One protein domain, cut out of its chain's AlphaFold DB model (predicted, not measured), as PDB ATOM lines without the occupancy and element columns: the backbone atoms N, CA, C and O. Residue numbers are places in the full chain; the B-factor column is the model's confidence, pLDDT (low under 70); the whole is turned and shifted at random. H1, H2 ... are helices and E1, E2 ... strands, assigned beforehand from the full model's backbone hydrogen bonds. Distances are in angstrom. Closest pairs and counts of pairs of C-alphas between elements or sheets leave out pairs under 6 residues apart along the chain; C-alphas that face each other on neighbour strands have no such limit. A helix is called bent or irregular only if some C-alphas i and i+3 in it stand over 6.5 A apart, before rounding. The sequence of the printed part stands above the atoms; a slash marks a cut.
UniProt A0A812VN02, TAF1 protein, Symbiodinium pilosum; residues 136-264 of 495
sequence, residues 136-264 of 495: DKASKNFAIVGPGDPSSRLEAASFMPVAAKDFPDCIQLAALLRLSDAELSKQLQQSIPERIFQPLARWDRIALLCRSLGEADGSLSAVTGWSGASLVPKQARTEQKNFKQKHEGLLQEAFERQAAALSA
ATOM      1  N   ASP A 136       8.409  45.234  -9.059       61.38
ATOM      2  CA  ASP A 136       7.061  44.767  -8.701       61.38
ATOM      3  C   ASP A 136       6.781  45.014  -7.214       61.38
ATOM      4  O   ASP A 136       7.671  44.828  -6.379       61.38
ATOM      5  N   LYS A 137       5.536  45.359  -6.851       60.56
ATOM      6  CA  LYS A 137       5.136  45.659  -5.457       60.56
ATOM      7  C   LYS A 137       5.524  44.559  -4.455       60.56
ATOM      8  O   LYS A 137       5.852  44.875  -3.318       60.56
ATOM      9  N   ALA A 138       5.521  43.290  -4.874       58.19
ATOM     10  CA  ALA A 138       5.930  42.153  -4.043       58.19
ATOM     11  C   ALA A 138       7.453  42.058  -3.848       58.19
ATOM     12  O   ALA A 138       7.918  41.536  -2.847       58.19
ATOM     13  N   SER A 139       8.243  42.588  -4.781       59.66
ATOM     14  CA  SER A 139       9.706  42.577  -4.693       59.66
ATOM     15  C   SER A 139      10.297  43.726  -3.879       59.66
ATOM     16  O   SER A 139      11.512  43.777  -3.726       59.66
ATOM     17  N   LYS A 140       9.448  44.630  -3.366       72.19
ATOM     18  CA  LYS A 140       9.845  45.795  -2.560       72.19
ATOM     19  C   LYS A 140       9.994  45.505  -1.068       72.19
ATOM     20  O   LYS A 140      10.517  46.351  -0.356       72.19
ATOM     21  N   ASN A 141       9.554  44.337  -0.595       83.81
ATOM     22  CA  ASN A 141       9.565  44.018   0.830       83.81
ATOM     23  C   ASN A 141      10.492  42.841   1.124       83.81
ATOM     24  O   ASN A 141      10.590  41.893   0.340       83.81
ATOM     25  N   PHE A 142      11.122  42.901   2.291       86.06
ATOM     26  CA  PHE A 142      11.959  41.838   2.832       86.06
ATOM     27  C   PHE A 142      11.249  41.102   3.954       86.06
ATOM     28  O   PHE A 142      10.417  41.695   4.626       86.06
ATOM     29  N   ALA A 143      11.601  39.849   4.214       82.00
ATOM     30  CA  ALA A 143      11.026  39.096   5.323       82.00
ATOM     31  C   ALA A 143      11.356  39.722   6.696       82.00
ATOM     32  O   ALA A 143      10.561  39.567   7.620       82.00
ATOM     33  N   ILE A 144      12.456  40.493   6.802       84.06
ATOM     34  CA  ILE A 144      13.033  41.101   8.027       84.06
ATOM     35  C   ILE A 144      13.514  40.040   9.009       84.06
ATOM     36  O   ILE A 144      14.667  40.044   9.407       84.06
ATOM     37  N   VAL A 145      12.652  39.087   9.322       86.75
ATOM     38  CA  VAL A 145      12.939  37.871  10.064       86.75
ATOM     39  C   VAL A 145      12.972  36.676   9.129       86.75
ATOM     40  O   VAL A 145      12.297  36.649   8.101       86.75
ATOM     41  N   GLY A 146      13.770  35.682   9.488       85.38
ATOM     42  CA  GLY A 146      13.878  34.429   8.752       85.38
ATOM     43  C   GLY A 146      15.328  33.977   8.627       85.38
ATOM     44  O   GLY A 146      16.223  34.647   9.134       85.38
ATOM     45  N   PRO A 147      15.588  32.882   7.901       79.75
ATOM     46  CA  PRO A 147      16.916  32.267   7.821       79.75
ATOM     47  C   PRO A 147      17.999  33.178   7.213       79.75
ATOM     48  O   PRO A 147      19.183  32.896   7.346       79.75
ATOM     49  N   GLY A 148      17.609  34.270   6.545       83.88
ATOM     50  CA  GLY A 148      18.530  35.294   6.053       83.88
ATOM     51  C   GLY A 148      18.948  36.343   7.081       83.88
ATOM     52  O   GLY A 148      19.751  37.205   6.732       83.88
ATOM     53  N   ASP A 149      18.412  36.310   8.304       88.56
ATOM     54  CA  ASP A 149      18.878  37.138   9.418       88.56
ATOM     55  C   ASP A 149      20.150  36.506  10.023       88.56
ATOM     56  O   ASP A 149      20.069  35.452  10.666       88.56
ATOM     57  N   PRO A 150      21.328  37.141   9.851       87.06
ATOM     58  CA  PRO A 150      22.592  36.614  10.356       87.06
ATOM     59  C   PRO A 150      22.703  36.641  11.889       87.06
ATOM     60  O   PRO A 150      23.592  35.990  12.427       87.06
ATOM     61  N   SER A 151      21.842  37.386  12.593       88.31
ATOM     62  CA  SER A 151      21.871  37.492  14.056       88.31
ATOM     63  C   SER A 151      21.097  36.382  14.762       88.31
ATOM     64  O   SER A 151      21.406  36.057  15.905       88.31
ATOM     65  N   SER A 152      20.080  35.795  14.114       82.81
ATOM     66  CA  SER A 152      19.101  34.868  14.723       82.81
ATOM     67  C   SER A 152      18.325  35.420  15.931       82.81
ATOM     68  O   SER A 152      17.659  34.670  16.655       82.81
ATOM     69  N   ARG A 153      18.423  36.732  16.171       85.88
ATOM     70  CA  ARG A 153      17.908  37.426  17.362       85.88
ATOM     71  C   ARG A 153      17.138  38.698  17.013       85.88
ATOM     72  O   ARG A 153      16.834  39.485  17.904       85.88
ATOM     73  N   LEU A 154      16.782  38.894  15.736       90.94
ATOM     74  CA  LEU A 154      16.116  40.114  15.276       90.94
ATOM     75  C   LEU A 154      16.982  41.367  15.546       90.94
ATOM     76  O   LEU A 154      16.477  42.438  15.862       90.94
ATOM     77  N   GLU A 155      18.302  41.221  15.410       93.88
ATOM     78  CA  GLU A 155      19.309  42.298  15.442       93.88
ATOM     79  C   GLU A 155      19.891  42.553  14.038       93.88
ATOM     80  O   GLU A 155      20.888  43.253  13.853       93.88
ATOM     81  N   ALA A 156      19.306  41.930  13.020       93.06
ATOM     82  CA  ALA A 156      19.607  42.148  11.620       93.06
ATOM     83  C   ALA A 156      18.381  41.770  10.775       93.06
ATOM     84  O   ALA A 156      17.435  41.138  11.246       93.06
ATOM     85  N   ALA A 157      18.376  42.212   9.521       91.44
ATOM     86  CA  ALA A 157      17.290  41.992   8.583       91.44
ATOM     87  C   ALA A 157      17.607  40.841   7.619       91.44
ATOM     88  O   ALA A 157      18.651  40.814   6.969       91.44
ATOM     89  N   SER A 158      16.661  39.930   7.434       90.62
ATOM     90  CA  SER A 158      16.676  38.959   6.344       90.62
ATOM     91  C   SER A 158      16.326  39.643   5.023       90.62
ATOM     92  O   SER A 158      15.190  40.081   4.850       90.62
ATOM     93  N   PHE A 159      17.260  39.695   4.064       89.94
ATOM     94  CA  PHE A 159      17.027  40.258   2.718       89.94
ATOM     95  C   PHE A 159      16.249  39.329   1.773       89.94
ATOM     96  O   PHE A 159      16.219  39.553   0.561       89.94
ATOM     97  N   MET A 160      15.605  38.293   2.301       87.69
ATOM     98  CA  MET A 160      14.735  37.419   1.523       87.69
ATOM     99  C   MET A 160      13.479  38.176   1.074       87.69
ATOM    100  O   MET A 160      12.886  38.887   1.887       87.69
ATOM    101  N   PRO A 161      13.053  38.058  -0.195       85.50
ATOM    102  CA  PRO A 161      11.872  38.752  -0.687       85.50
ATOM    103  C   PRO A 161      10.614  38.172  -0.041       85.50
ATOM    104  O   PRO A 161      10.490  36.955   0.098       85.50
ATOM    105  N   VAL A 162       9.660  39.036   0.300       85.69
ATOM    106  CA  VAL A 162       8.394  38.604   0.897       85.69
ATOM    107  C   VAL A 162       7.203  39.291   0.235       85.69
ATOM    108  O   VAL A 162       7.214  40.501  -0.014       85.69
ATOM    109  N   ALA A 163       6.149  38.527  -0.051       84.94
ATOM    110  CA  ALA A 163       4.905  39.108  -0.529       84.94
ATOM    111  C   ALA A 163       4.081  39.636   0.654       84.94
ATOM    112  O   ALA A 163       4.156  39.125   1.767       84.94
ATOM    113  N   ALA A 164       3.228  40.633   0.409       84.94
ATOM    114  CA  ALA A 164       2.399  41.226   1.465       84.94
ATOM    115  C   ALA A 164       1.474  40.209   2.166       84.94
ATOM    116  O   ALA A 164       1.123  40.390   3.329       84.94
ATOM    117  N   LYS A 165       1.107  39.122   1.469       84.44
ATOM    118  CA  LYS A 165       0.325  38.010   2.025       84.44
ATOM    119  C   LYS A 165       1.059  37.237   3.131       84.44
ATOM    120  O   LYS A 165       0.388  36.632   3.960       84.44
ATOM    121  N   ASP A 166       2.392  37.288   3.161       85.94
ATOM    122  CA  ASP A 166       3.221  36.540   4.113       85.94
ATOM    123  C   ASP A 166       3.694  37.428   5.290       85.94
ATOM    124  O   ASP A 166       4.321  36.944   6.228       85.94
ATOM    125  N   PHE A 167       3.351  38.727   5.309       87.62
ATOM    126  CA  PHE A 167       3.626  39.612   6.453       87.62
ATOM    127  C   PHE A 167       3.096  39.097   7.800       87.62
ATOM    128  O   PHE A 167       3.801  39.264   8.798       87.62
ATOM    129  N   PRO A 168       1.898  38.484   7.888       88.38
ATOM    130  CA  PRO A 168       1.425  37.923   9.150       88.38
ATOM    131  C   PRO A 168       2.372  36.845   9.692       88.38
ATOM    132  O   PRO A 168       2.685  36.852  10.881       88.38
ATOM    133  N   ASP A 169       2.886  35.978   8.813       87.19
ATOM    134  CA  ASP A 169       3.861  34.949   9.180       87.19
ATOM    135  C   ASP A 169       5.186  35.587   9.643       87.19
ATOM    136  O   ASP A 169       5.773  35.121  10.617       87.19
ATOM    137  N   CYS A 170       5.620  36.705   9.034       89.06
ATOM    138  CA  CYS A 170       6.809  37.449   9.489       89.06
ATOM    139  C   CYS A 170       6.618  37.972  10.911       89.06
ATOM    140  O   CYS A 170       7.509  37.879  11.748       89.06
ATOM    141  N   ILE A 171       5.447  38.530  11.202       90.75
ATOM    142  CA  ILE A 171       5.168  39.125  12.508       90.75
ATOM    143  C   ILE A 171       5.131  38.053  13.600       90.75
ATOM    144  O   ILE A 171       5.686  38.274  14.677       90.75
ATOM    145  N   GLN A 172       4.550  36.884  13.318       90.19
ATOM    146  CA  GLN A 172       4.567  35.761  14.260       90.19
ATOM    147  C   GLN A 172       5.971  35.186  14.449       90.19
ATOM    148  O   GLN A 172       6.398  34.957  15.578       90.19
ATOM    149  N   LEU A 173       6.734  35.020  13.366       90.75
ATOM    150  CA  LEU A 173       8.111  34.541  13.462       90.75
ATOM    151  C   LEU A 173       8.987  35.502  14.280       90.75
ATOM    152  O   LEU A 173       9.809  35.061  15.080       90.75
ATOM    153  N   ALA A 174       8.772  36.812  14.145       92.25
ATOM    154  CA  ALA A 174       9.431  37.808  14.979       92.25
ATOM    155  C   ALA A 174       9.101  37.635  16.468       92.25
ATOM    156  O   ALA A 174       9.957  37.879  17.312       92.25
ATOM    157  N   ALA A 175       7.877  37.229  16.823       92.12
ATOM    158  CA  ALA A 175       7.523  36.938  18.214       92.12
ATOM    159  C   ALA A 175       8.308  35.733  18.754       92.12
ATOM    160  O   ALA A 175       8.840  35.810  19.857       92.12
ATOM    161  N   LEU A 176       8.469  34.678  17.950       91.56
ATOM    162  CA  LEU A 176       9.276  33.509  18.323       91.56
ATOM    163  C   LEU A 176      10.761  33.854  18.492       91.56
ATOM    164  O   LEU A 176      11.400  33.380  19.426       91.56
ATOM    165  N   LEU A 177      11.310  34.718  17.634       90.25
ATOM    166  CA  LEU A 177      12.711  35.152  17.724       90.25
ATOM    167  C   LEU A 177      13.027  35.967  18.983       90.25
ATOM    168  O   LEU A 177      14.188  35.997  19.392       90.25
ATOM    169  N   ARG A 178      12.015  36.600  19.594       91.44
ATOM    170  CA  ARG A 178      12.154  37.357  20.848       91.44
ATOM    171  C   ARG A 178      12.233  36.467  22.088       91.44
ATOM    172  O   ARG A 178      12.645  36.960  23.131       91.44
ATOM    173  N   LEU A 179      11.846  35.194  21.992       92.06
ATOM    174  CA  LEU A 179      11.909  34.271  23.124       92.06
ATOM    175  C   LEU A 179      13.362  34.045  23.547       92.06
ATOM    176  O   LEU A 179      14.243  33.849  22.708       92.06
ATOM    177  N   SER A 180      13.625  34.010  24.846       91.69
ATOM    178  CA  SER A 180      14.907  33.526  25.365       91.69
ATOM    179  C   SER A 180      15.130  32.057  24.983       91.69
ATOM    180  O   SER A 180      14.192  31.325  24.658       91.69
ATOM    181  N   ASP A 181      16.381  31.589  25.017       90.88
ATOM    182  CA  ASP A 181      16.671  30.172  24.749       90.88
ATOM    183  C   ASP A 181      15.971  29.230  25.746       90.88
ATOM    184  O   ASP A 181      15.531  28.142  25.359       90.88
ATOM    185  N   ALA A 182      15.789  29.664  26.996       93.38
ATOM    186  CA  ALA A 182      15.036  28.929  28.009       93.38
ATOM    187  C   ALA A 182      13.538  28.830  27.669       93.38
ATOM    188  O   ALA A 182      12.960  27.745  27.725       93.38
ATOM    189  N   GLU A 183      12.908  29.935  27.262       95.81
ATOM    190  CA  GLU A 183      11.497  29.948  26.850       95.81
ATOM    191  C   GLU A 183      11.263  29.136  25.578       95.81
ATOM    192  O   GLU A 183      10.302  28.369  25.512       95.81
ATOM    193  N   LEU A 184      12.158  29.255  24.592       94.19
ATOM    194  CA  LEU A 184      12.109  28.469  23.360       94.19
ATOM    195  C   LEU A 184      12.186  26.967  23.668       94.19
ATOM    196  O   LEU A 184      11.402  26.182  23.137       94.19
ATOM    197  N   SER A 185      13.099  26.576  24.561       93.94
ATOM    198  CA  SER A 185      13.254  25.182  24.986       93.94
ATOM    199  C   SER A 185      12.017  24.691  25.735       93.94
ATOM    200  O   SER A 185      11.506  23.617  25.428       93.94
ATOM    201  N   LYS A 186      11.461  25.506  26.641       95.94
ATOM    202  CA  LYS A 186      10.216  25.200  27.360       95.94
ATOM    203  C   LYS A 186       9.034  24.993  26.410       95.94
ATOM    204  O   LYS A 186       8.245  24.080  26.629       95.94
ATOM    205  N   GLN A 187       8.898  25.815  25.367       95.19
ATOM    206  CA  GLN A 187       7.840  25.639  24.364       95.19
ATOM    207  C   GLN A 187       8.041  24.364  23.540       95.19
ATOM    208  O   GLN A 187       7.088  23.622  23.328       95.19
ATOM    209  N   LEU A 188       9.275  24.061  23.133       94.75
ATOM    210  CA  LEU A 188       9.583  22.826  22.408       94.75
ATOM    211  C   LEU A 188       9.319  21.570  23.246       94.75
ATOM    212  O   LEU A 188       8.786  20.605  22.712       94.75
ATOM    213  N   GLN A 189       9.608  21.586  24.551       95.62
ATOM    214  CA  GLN A 189       9.330  20.455  25.451       95.62
ATOM    215  C   GLN A 189       7.841  20.088  25.526       95.62
ATOM    216  O   GLN A 189       7.520  18.952  25.871       95.62
ATOM    217  N   GLN A 190       6.926  21.010  25.197       94.75
ATOM    218  CA  GLN A 190       5.486  20.733  25.201       94.75
ATOM    219  C   GLN A 190       5.058  19.812  24.054       94.75
ATOM    220  O   GLN A 190       4.074  19.087  24.194       94.75
ATOM    221  N   SER A 191       5.773  19.836  22.926       91.56
ATOM    222  CA  SER A 191       5.396  19.115  21.706       91.56
ATOM    223  C   SER A 191       6.446  18.106  21.232       91.56
ATOM    224  O   SER A 191       6.112  17.177  20.497       91.56
ATOM    225  N   ILE A 192       7.712  18.262  21.633       92.31
ATOM    226  CA  ILE A 192       8.856  17.520  21.099       92.31
ATOM    227  C   ILE A 192       9.786  17.071  22.244       92.31
ATOM    228  O   ILE A 192      10.154  17.873  23.101       92.31
ATOM    229  N   PRO A 193      10.246  15.804  22.253       93.12
ATOM    230  CA  PRO A 193      11.227  15.320  23.225       93.12
ATOM    231  C   PRO A 193      12.550  16.102  23.214       93.12
ATOM    232  O   PRO A 193      13.152  16.295  22.158       93.12
ATOM    233  N   GLU A 194      13.070  16.432  24.401       93.56
ATOM    234  CA  GLU A 194      14.289  17.240  24.589       93.56
ATOM    235  C   GLU A 194      15.512  16.733  23.825       93.56
ATOM    236  O   GLU A 194      16.206  17.508  23.168       93.56
ATOM    237  N   ARG A 195      15.707  15.412  23.795       93.56
ATOM    238  CA  ARG A 195      16.797  14.755  23.056       93.56
ATOM    239  C   ARG A 195      16.869  15.118  21.566       93.56
ATOM    240  O   ARG A 195      17.920  14.949  20.960       93.56
ATOM    241  N   ILE A 196      15.754  15.544  20.966       91.62
ATOM    242  CA  ILE A 196      15.682  15.881  19.540       91.62
ATOM    243  C   ILE A 196      16.185  17.302  19.303       91.62
ATOM    244  O   ILE A 196      16.914  17.527  18.342       91.62
ATOM    245  N   PHE A 197      15.799  18.258  20.153       90.88
ATOM    246  CA  PHE A 197      16.046  19.676  19.895       90.88
ATOM    247  C   PHE A 197      17.226  20.260  20.680       90.88
ATOM    248  O   PHE A 197      17.755  21.289  20.274       90.88
ATOM    249  N   GLN A 198      17.672  19.622  21.765       91.31
ATOM    250  CA  GLN A 198      18.829  20.072  22.542       91.31
ATOM    251  C   GLN A 198      20.120  20.247  21.711       91.31
ATOM    252  O   GLN A 198      20.798  21.253  21.911       91.31
ATOM    253  N   PRO A 199      20.484  19.345  20.771       90.81
ATOM    254  CA  PRO A 199      21.701  19.528  19.976       90.81
ATOM    255  C   PRO A 199      21.536  20.546  18.838       90.81
ATOM    256  O   PRO A 199      22.501  20.832  18.131       90.81
ATOM    257  N   LEU A 200      20.320  21.049  18.610       87.38
ATOM    258  CA  LEU A 200      20.006  21.882  17.459       87.38
ATOM    259  C   LEU A 200      20.376  23.348  17.704       87.38
ATOM    260  O   LEU A 200      20.182  23.902  18.795       87.38
ATOM    261  N   ALA A 201      20.846  24.012  16.646       87.69
ATOM    262  CA  ALA A 201      21.062  25.450  16.678       87.69
ATOM    263  C   ALA A 201      19.738  26.185  16.943       87.69
ATOM    264  O   ALA A 201      18.648  25.667  16.698       87.69
ATOM    265  N   ARG A 202      19.818  27.426  17.431       88.88
ATOM    266  CA  ARG A 202      18.631  28.238  17.754       88.88
ATOM    267  C   ARG A 202      17.654  28.337  16.577       88.88
ATOM    268  O   ARG A 202      16.453  28.178  16.764       88.88
ATOM    269  N   TRP A 203      18.166  28.534  15.365       86.38
ATOM    270  CA  TRP A 203      17.336  28.587  14.162       86.38
ATOM    271  C   TRP A 203      16.625  27.270  13.858       86.38
ATOM    272  O   TRP A 203      15.439  27.285  13.538       86.38
ATOM    273  N   ASP A 204      17.310  26.141  14.011       86.31
ATOM    274  CA  ASP A 204      16.723  24.814  13.816       86.31
ATOM    275  C   ASP A 204      15.638  24.533  14.862       86.31
ATOM    276  O   ASP A 204      14.577  24.004  14.533       86.31
ATOM    277  N   ARG A 205      15.864  24.962  16.110       90.38
ATOM    278  CA  ARG A 205      14.873  24.923  17.195       90.38
ATOM    279  C   ARG A 205      13.632  25.754  16.855       90.38
ATOM    280  O   ARG A 205      12.517  25.258  16.991       90.38
ATOM    281  N   ILE A 206      13.807  26.976  16.346       89.88
ATOM    282  CA  ILE A 206      12.698  27.830  15.888       89.88
ATOM    283  C   ILE A 206      11.972  27.193  14.701       89.88
ATOM    284  O   ILE A 206      10.748  27.131  14.702       89.88
ATOM    285  N   ALA A 207      12.694  26.682  13.701       87.19
ATOM    286  CA  ALA A 207      12.095  26.030  12.539       87.19
ATOM    287  C   ALA A 207      11.278  24.794  12.945       87.19
ATOM    288  O   ALA A 207      10.176  24.581  12.434       87.19
ATOM    289  N   LEU A 208      11.789  24.011  13.896       88.94
ATOM    290  CA  LEU A 208      11.108  22.853  14.456       88.94
ATOM    291  C   LEU A 208       9.848  23.259  15.231       88.94
ATOM    292  O   LEU A 208       8.788  22.666  15.024       88.94
ATOM    293  N   LEU A 209       9.928  24.319  16.043       90.12
ATOM    294  CA  LEU A 209       8.768  24.885  16.729       90.12
ATOM    295  C   LEU A 209       7.719  25.365  15.716       90.12
ATOM    296  O   LEU A 209       6.547  25.018  15.846       90.12
ATOM    297  N   CYS A 210       8.132  26.064  14.654       89.50
ATOM    298  CA  CYS A 210       7.246  26.498  13.575       89.50
ATOM    299  C   CYS A 210       6.530  25.328  12.889       89.50
ATOM    300  O   CYS A 210       5.356  25.462  12.565       89.50
ATOM    301  N   ARG A 211       7.202  24.185  12.681       87.44
ATOM    302  CA  ARG A 211       6.563  22.966  12.143       87.44
ATOM    303  C   ARG A 211       5.534  22.377  13.108       87.44
ATOM    304  O   ARG A 211       4.559  21.800  12.650       87.44
ATOM    305  N   SER A 212       5.763  22.499  14.416       87.94
ATOM    306  CA  SER A 212       4.833  21.990  15.431       87.94
ATOM    307  C   SER A 212       3.617  22.897  15.652       87.94
ATOM    308  O   SER A 212       2.538  22.398  15.946       87.94
ATOM    309  N   LEU A 213       3.792  24.216  15.505       86.12
ATOM    310  CA  LEU A 213       2.737  25.213  15.717       86.12
ATOM    311  C   LEU A 213       1.926  25.503  14.452       86.12
ATOM    312  O   LEU A 213       0.754  25.857  14.543       86.12
ATOM    313  N   GLY A 214       2.567  25.442  13.286       79.69
ATOM    314  CA  GLY A 214       1.972  25.882  12.035       79.69
ATOM    315  C   GLY A 214       1.185  24.793  11.316       79.69
ATOM    316  O   GLY A 214       1.505  23.607  11.385       79.69
ATOM    317  N   GLU A 215       0.180  25.213  10.554       74.38
ATOM    318  CA  GLU A 215      -0.517  24.321   9.632       74.38
ATOM    319  C   GLU A 215       0.356  24.099   8.388       74.38
ATOM    320  O   GLU A 215       0.895  25.046   7.800       74.38
ATOM    321  N   ALA A 216       0.505  22.837   7.977       68.94
ATOM    322  CA  ALA A 216       1.197  22.490   6.742       68.94
ATOM    323  C   ALA A 216       0.379  23.002   5.549       68.94
ATOM    324  O   ALA A 216      -0.627  22.403   5.170       68.94
ATOM    325  N   ASP A 217       0.796  24.119   4.950       62.12
ATOM    326  CA  ASP A 217      -0.006  24.788   3.919       62.12
ATOM    327  C   ASP A 217       0.295  24.277   2.494       62.12
ATOM    328  O   ASP A 217      -0.192  24.831   1.512       62.12
ATOM    329  N   GLY A 218       1.146  23.250   2.337       58.16
ATOM    330  CA  GLY A 218       1.614  22.716   1.040       58.16
ATOM    331  C   GLY A 218       2.415  23.713   0.176       58.16
ATOM    332  O   GLY A 218       3.112  23.326  -0.758       58.16
ATOM    333  N   SER A 219       2.341  24.999   0.512       57.94
ATOM    334  CA  SER A 219       3.063  26.134  -0.036       57.94
ATOM    335  C   SER A 219       4.288  26.400   0.833       57.94
ATOM    336  O   SER A 219       4.151  26.763   1.998       57.94
ATOM    337  N   LEU A 220       5.483  26.287   0.250       58.25
ATOM    338  CA  LEU A 220       6.736  26.695   0.886       58.25
ATOM    339  C   LEU A 220       6.673  28.194   1.229       58.25
ATOM    340  O   LEU A 220       6.811  29.047   0.350       58.25
ATOM    341  N   SER A 221       6.415  28.525   2.497       61.56
ATOM    342  CA  SER A 221       6.453  29.908   2.971       61.56
ATOM    343  C   SER A 221       7.898  30.402   2.982       61.56
ATOM    344  O   SER A 221       8.752  29.852   3.674       61.56
ATOM    345  N   ALA A 222       8.176  31.470   2.232       58.62
ATOM    346  CA  ALA A 222       9.508  32.074   2.161       58.62
ATOM    347  C   ALA A 222       9.979  32.669   3.505       58.62
ATOM    348  O   ALA A 222      11.162  32.955   3.674       58.62
ATOM    349  N   VAL A 223       9.057  32.867   4.453       58.00
ATOM    350  CA  VAL A 223       9.296  33.557   5.727       58.00
ATOM    351  C   VAL A 223       9.798  32.610   6.803       58.00
ATOM    352  O   VAL A 223      10.818  32.863   7.440       58.00
ATOM    353  N   THR A 224       9.084  31.504   7.000       57.16
ATOM    354  CA  THR A 224       9.451  30.464   7.965       57.16
ATOM    355  C   THR A 224      10.495  29.502   7.398       57.16
ATOM    356  O   THR A 224      10.975  28.617   8.110       57.16
ATOM    357  N   GLY A 225      10.886  29.703   6.133       63.59
ATOM    358  CA  GLY A 225      11.916  28.937   5.453       63.59
ATOM    359  C   GLY A 225      11.609  27.445   5.505       63.59
ATOM    360  O   GLY A 225      10.567  26.990   5.034       63.59
ATOM    361  N   TRP A 226      12.516  26.696   6.132       59.75
ATOM    362  CA  TRP A 226      12.567  25.231   6.154       59.75
ATOM    363  C   TRP A 226      11.349  24.562   6.802       59.75
ATOM    364  O   TRP A 226      11.198  23.342   6.711       59.75
ATOM    365  N   SER A 227      10.481  25.303   7.499       57.66
ATOM    366  CA  SER A 227       9.302  24.695   8.116       57.66
ATOM    367  C   SER A 227       8.191  24.390   7.108       57.66
ATOM    368  O   SER A 227       7.424  23.462   7.349       57.66
ATOM    369  N   GLY A 228       8.081  25.154   6.009       64.44
ATOM    370  CA  GLY A 228       6.944  25.071   5.080       64.44
ATOM    371  C   GLY A 228       5.576  25.313   5.742       64.44
ATOM    372  O   GLY A 228       4.539  25.079   5.123       64.44
ATOM    373  N   ALA A 229       5.574  25.758   7.000       70.94
ATOM    374  CA  ALA A 229       4.399  25.896   7.838       70.94
ATOM    375  C   ALA A 229       4.023  27.373   7.950       70.94
ATOM    376  O   ALA A 229       4.901  28.236   8.097       70.94
ATOM    377  N   SER A 230       2.725  27.662   7.884       80.12
ATOM    378  CA  SER A 230       2.209  28.991   8.205       80.12
ATOM    379  C   SER A 230       1.880  29.059   9.690       80.12
ATOM    380  O   SER A 230       1.210  28.178  10.221       80.12
ATOM    381  N   LEU A 231       2.343  30.121  10.348       81.31
ATOM    382  CA  LEU A 231       2.077  30.390  11.762       81.31
ATOM    383  C   LEU A 231       0.730  31.093  11.971       81.31
ATOM    384  O   LEU A 231       0.325  31.328  13.107       81.31
ATOM    385  N   VAL A 232       0.055  31.481  10.886       81.31
ATOM    386  CA  VAL A 232      -1.199  32.228  10.933       81.31
ATOM    387  C   VAL A 232      -2.316  31.397  10.306       81.31
ATOM    388  O   VAL A 232      -2.247  31.097   9.112       81.31
ATOM    389  N   PRO A 233      -3.388  31.084  11.062       76.88
ATOM    390  CA  PRO A 233      -4.547  30.388  10.520       76.88
ATOM    391  C   PRO A 233      -5.109  31.117   9.297       76.88
ATOM    392  O   PRO A 233      -5.214  32.348   9.286       76.88
ATOM    393  N   LYS A 234      -5.541  30.368   8.275       73.88
ATOM    394  CA  LYS A 234      -6.057  30.935   7.010       73.88
ATOM    395  C   LYS A 234      -7.160  31.975   7.214       73.88
ATOM    396  O   LYS A 234      -7.223  32.953   6.478       73.88
ATOM    397  N   GLN A 235      -7.989  31.781   8.236       67.94
ATOM    398  CA  GLN A 235      -9.109  32.658   8.590       67.94
ATOM    399  C   GLN A 235      -8.639  34.041   9.084       67.94
ATOM    400  O   GLN A 235      -9.248  35.058   8.748       67.94
ATOM    401  N   ALA A 236      -7.506  34.100   9.794       69.06
ATOM    402  CA  ALA A 236      -6.936  35.330  10.352       69.06
ATOM    403  C   ALA A 236      -6.196  36.196   9.313       69.06
ATOM    404  O   ALA A 236      -5.909  37.367   9.562       69.06
ATOM    405  N   ARG A 237      -5.916  35.665   8.111       68.50
ATOM    406  CA  ARG A 237      -5.251  36.412   7.025       68.50
ATOM    407  C   ARG A 237      -6.131  37.504   6.395       68.50
ATOM    408  O   ARG A 237      -5.617  38.303   5.613       68.50
ATOM    409  N   THR A 238      -7.425  37.553   6.722       63.78
ATOM    410  CA  THR A 238      -8.416  38.470   6.124       63.78
ATOM    411  C   THR A 238      -8.438  39.859   6.785       63.78
ATOM    412  O   THR A 238      -8.843  40.838   6.159       63.78
ATOM    413  N   GLU A 239      -7.923  39.998   8.010       63.72
ATOM    414  CA  GLU A 239      -7.861  41.273   8.744       63.72
ATOM    415  C   GLU A 239      -6.633  42.112   8.326       63.72
ATOM    416  O   GLU A 239      -5.696  42.358   9.079       63.72
ATOM    417  N   GLN A 240      -6.596  42.527   7.055       63.97
ATOM    418  CA  GLN A 240      -5.358  42.951   6.379       63.97
ATOM    419  C   GLN A 240      -4.887  44.396   6.596       63.97
ATOM    420  O   GLN A 240      -3.813  44.754   6.108       63.97
ATOM    421  N   LYS A 241      -5.625  45.266   7.298       68.81
ATOM    422  CA  LYS A 241      -5.328  46.713   7.227       68.81
ATOM    423  C   LYS A 241      -4.036  47.165   7.929       68.81
ATOM    424  O   LYS A 241      -3.504  48.197   7.537       68.81
ATOM    425  N   ASN A 242      -3.472  46.386   8.858       84.56
ATOM    426  CA  ASN A 242      -2.349  46.851   9.697       84.56
ATOM    427  C   ASN A 242      -1.039  46.051   9.564       84.56
ATOM    428  O   ASN A 242      -0.039  46.417  10.182       84.56
ATOM    429  N   PHE A 243      -0.993  44.976   8.768       87.44
ATOM    430  CA  PHE A 243       0.210  44.134   8.698       87.44
ATOM    431  C   PHE A 243       1.406  44.837   8.063       87.44
ATOM    432  O   PHE A 243       2.527  44.639   8.516       87.44
ATOM    433  N   LYS A 244       1.177  45.702   7.069       87.50
ATOM    434  CA  LYS A 244       2.258  46.467   6.438       87.50
ATOM    435  C   LYS A 244       2.947  47.409   7.430       87.50
ATOM    436  O   LYS A 244       4.164  47.419   7.505       87.50
ATOM    437  N   GLN A 245       2.170  48.147   8.223       90.25
ATOM    438  CA  GLN A 245       2.717  49.058   9.230       90.25
ATOM    439  C   GLN A 245       3.472  48.297  10.328       90.25
ATOM    440  O   GLN A 245       4.551  48.712  10.734       90.25
ATOM    441  N   LYS A 246       2.935  47.157  10.785       91.19
ATOM    442  CA  LYS A 246       3.630  46.292  11.753       91.19
ATOM    443  C   LYS A 246       4.933  45.730  11.184       91.19
ATOM    444  O   LYS A 246       5.929  45.691  11.891       91.19
ATOM    445  N   HIS A 247       4.927  45.319   9.917       90.56
ATOM    446  CA  HIS A 247       6.111  44.844   9.207       90.56
ATOM    447  C   HIS A 247       7.175  45.944   9.081       90.56
ATOM    448  O   HIS A 247       8.314  45.721   9.468       90.56
ATOM    449  N   GLU A 248       6.803  47.160   8.681       89.44
ATOM    450  CA  GLU A 248       7.714  48.317   8.681       89.44
ATOM    451  C   GLU A 248       8.263  48.613  10.094       89.44
ATOM    452  O   GLU A 248       9.449  48.901  10.248       89.44
ATOM    453  N   GLY A 249       7.440  48.446  11.136       92.94
ATOM    454  CA  GLY A 249       7.870  48.539  12.535       92.94
ATOM    455  C   GLY A 249       8.948  47.518  12.921       92.94
ATOM    456  O   GLY A 249       9.868  47.864  13.657       92.94
ATOM    457  N   LEU A 250       8.903  46.296  12.376       92.44
ATOM    458  CA  LEU A 250       9.936  45.282  12.621       92.44
ATOM    459  C   LEU A 250      11.298  45.671  12.028       92.44
ATOM    460  O   LEU A 250      12.320  45.316  12.606       92.44
ATOM    461  N   LEU A 251      11.339  46.384  10.892       90.44
ATOM    462  CA  LEU A 251      12.605  46.879  10.324       90.44
ATOM    463  C   LEU A 251      13.261  47.878  11.271       90.44
ATOM    464  O   LEU A 251      14.460  47.793  11.530       90.44
ATOM    465  N   GLN A 252      12.458  48.819  11.770       92.38
ATOM    466  CA  GLN A 252      12.916  49.835  12.707       92.38
ATOM    467  C   GLN A 252      13.406  49.187  14.008       92.38
ATOM    468  O   GLN A 252      14.507  49.479  14.466       92.38
ATOM    469  N   GLU A 253      12.642  48.235  14.544       94.56
ATOM    470  CA  GLU A 253      13.009  47.479  15.742       94.56
ATOM    471  C   GLU A 253      14.308  46.682  15.556       94.56
ATOM    472  O   GLU A 253      15.161  46.691  16.440       94.56
ATOM    473  N   ALA A 254      14.498  46.023  14.406       93.69
ATOM    474  CA  ALA A 254      15.729  45.289  14.110       93.69
ATOM    475  C   ALA A 254      16.952  46.217  14.072       93.69
ATOM    476  O   ALA A 254      18.016  45.877  14.594       93.69
ATOM    477  N   PHE A 255      16.794  47.405  13.483       94.00
ATOM    478  CA  PHE A 255      17.836  48.426  13.450       94.00
ATOM    479  C   PHE A 255      18.168  48.953  14.852       94.00
ATOM    480  O   PHE A 255      19.341  49.053  15.207       94.00
ATOM    481  N   GLU A 256      17.156  49.256  15.665       95.69
ATOM    482  CA  GLU A 256      17.336  49.728  17.041       95.69
ATOM    483  C   GLU A 256      18.004  48.672  17.924       95.69
ATOM    484  O   GLU A 256      18.939  48.993  18.656       95.69
ATOM    485  N   ARG A 257      17.596  47.403  17.805       94.69
ATOM    486  CA  ARG A 257      18.250  46.290  18.505       94.69
ATOM    487  C   ARG A 257      19.700  46.119  18.086       94.69
ATOM    488  O   ARG A 257      20.552  45.988  18.956       94.69
ATOM    489  N   GLN A 258      19.989  46.174  16.785       95.38
ATOM    490  CA  GLN A 258      21.366  46.132  16.291       95.38
ATOM    491  C   GLN A 258      22.202  47.259  16.888       95.38
ATOM    492  O   GLN A 258      23.320  47.034  17.348       95.38
ATOM    493  N   ALA A 259      21.662  48.478  16.867       96.00
ATOM    494  CA  ALA A 259      22.347  49.642  17.390       96.00
ATOM    495  C   ALA A 259      22.597  49.505  18.892       96.00
ATOM    496  O   ALA A 259      23.712  49.762  19.331       96.00
ATOM    497  N   ALA A 260      21.614  49.046  19.667       95.38
ATOM    498  CA  ALA A 260      21.770  48.812  21.098       95.38
ATOM    499  C   ALA A 260      22.805  47.713  21.395       95.38
ATOM    500  O   ALA A 260      23.694  47.926  22.214       95.38
ATOM    501  N   ALA A 261      22.730  46.575  20.700       93.00
ATOM    502  CA  ALA A 261      23.634  45.444  20.897       93.00
ATOM    503  C   ALA A 261      25.087  45.790  20.541       93.00
ATOM    504  O   ALA A 261      26.004  45.429  21.273       93.00
ATOM    505  N   LEU A 262      25.301  46.518  19.441       94.56
ATOM    506  CA  LEU A 262      26.640  46.891  18.983       94.56
ATOM    507  C   LEU A 262      27.179  48.165  19.635       94.56
ATOM    508  O   LEU A 262      28.381  48.363  19.596       94.56
ATOM    509  N   SER A 263      26.339  49.030  20.214       94.19
ATOM    510  CA  SER A 263      26.811  50.217  20.952       94.19
ATOM    511  C   SER A 263      27.057  49.941  22.428       94.19
ATOM    512  O   SER A 263      27.671  50.772  23.088       94.19
ATOM    513  N   ALA A 264      26.551  48.824  22.961       91.00
ATOM    514  CA  ALA A 264      26.794  48.452  24.341       91.00
ATOM    515  C   ALA A 264      28.307  48.338  24.563       91.00
ATOM    516  O   ALA A 264      28.986  47.520  23.935       91.00
TER     517      ALA A 264
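Overview. This is residues 136 to 264 of the 495 residues of the protein "TAF1 protein" of Symbiodinium pilosum (UniProt A0A812VN02). H2 forms the middle of a flat body: the long helix H7 packs on one side of it with residues 243 to 250 alone, and near the end of H2 a pair of helices, H3 and H5, makes a second group with short H4. The small strand hairpin E1 and E2 packs on H2 and H7 through E1. The printed part has 129 residues with seven named helices and two named strands, in the order H1 E1 E2 H2 H3 H4 H5 H6 H7, and its class is mostly helix. The whole is compact, with a radius of gyration of the C-alphas of 14.6 A and spans of 44 by 42 by 20 A.

Along the chain. E1 is residues 142 to 144, 5.4 A long, and E2 is residues 158 to 161, 8.5 A. H2, residues 164 to 177, measures 20.2 A and is irregular, with C-alphas 165 and 168 7.2 A apart. H7, residues 240 to 263, measures 36.1 A, from C-alpha 240 at (-5.358, 42.951, 6.379) to C-alpha 263 at (26.811, 50.217, 20.952); it is irregular too, with C-alphas 241 and 244 7.6 A apart. H3 is residues 181 to 191, 16.1 A, and H5 is residues 202 to 213, 16.3 A. The short helices are H1, residues 137 to 140, beginning at C-alpha 137 at (5.136, 45.659, -5.457), H4, residues 194 to 197, and H6, residues 234 to 238.

Arrangement. E1 and E2 form an antiparallel hairpin, with N 143 and O 160 2.8 A apart and N 158 and O 144 2.8 A apart, both within hydrogen-bond range. The closest C-alphas of E1 and H2, Ala 143 and Cys 170, are 6.2 A apart; those of E1 and H7, Ile 144 and Leu 251, are also 6.2 A apart. H2 and H7 touch, closest at the C-alphas of Phe 167 and Phe 243, 6.1 A, at a steep tilt of 40 degrees, the same way. H2 and H5 are close but not clearly touching, closest at the C-alphas of Leu 176 and Ile 206, 7.1 A. H3 and H5 touch at the C-alphas of Leu 188 and Leu 209, 6.1 A, at a shallow tilt of 33 degrees, only just short of steep. H4 is near H3 and H5, H1 and H6 are near H2, and H5 and H7 are apart. Each O i to N i+4 pair is within hydrogen-bond range in H5, against 8 of 10 in H2, 5 of 7 in H3, 18 of 20 in H7 and 0 of 1 in H6, where 1 of 2 O i to N i+3 pairs is; H1 and H4 are too short for an O i to N i+4 pair.

Size, cuts and confidence. The C-alphas farthest apart, of Asp 136 and Arg 195, are 44.8 A from each other. The printed part has no cut. The links E1 to E2 and H5 to H6 are long, and in the second residues 215 to 216 pair antiparallel with residues 229 to 230. The mean pLDDT of the printed part is 84.0; residues 136 to 139, 216 to 228 and 235 to 241 are under 70.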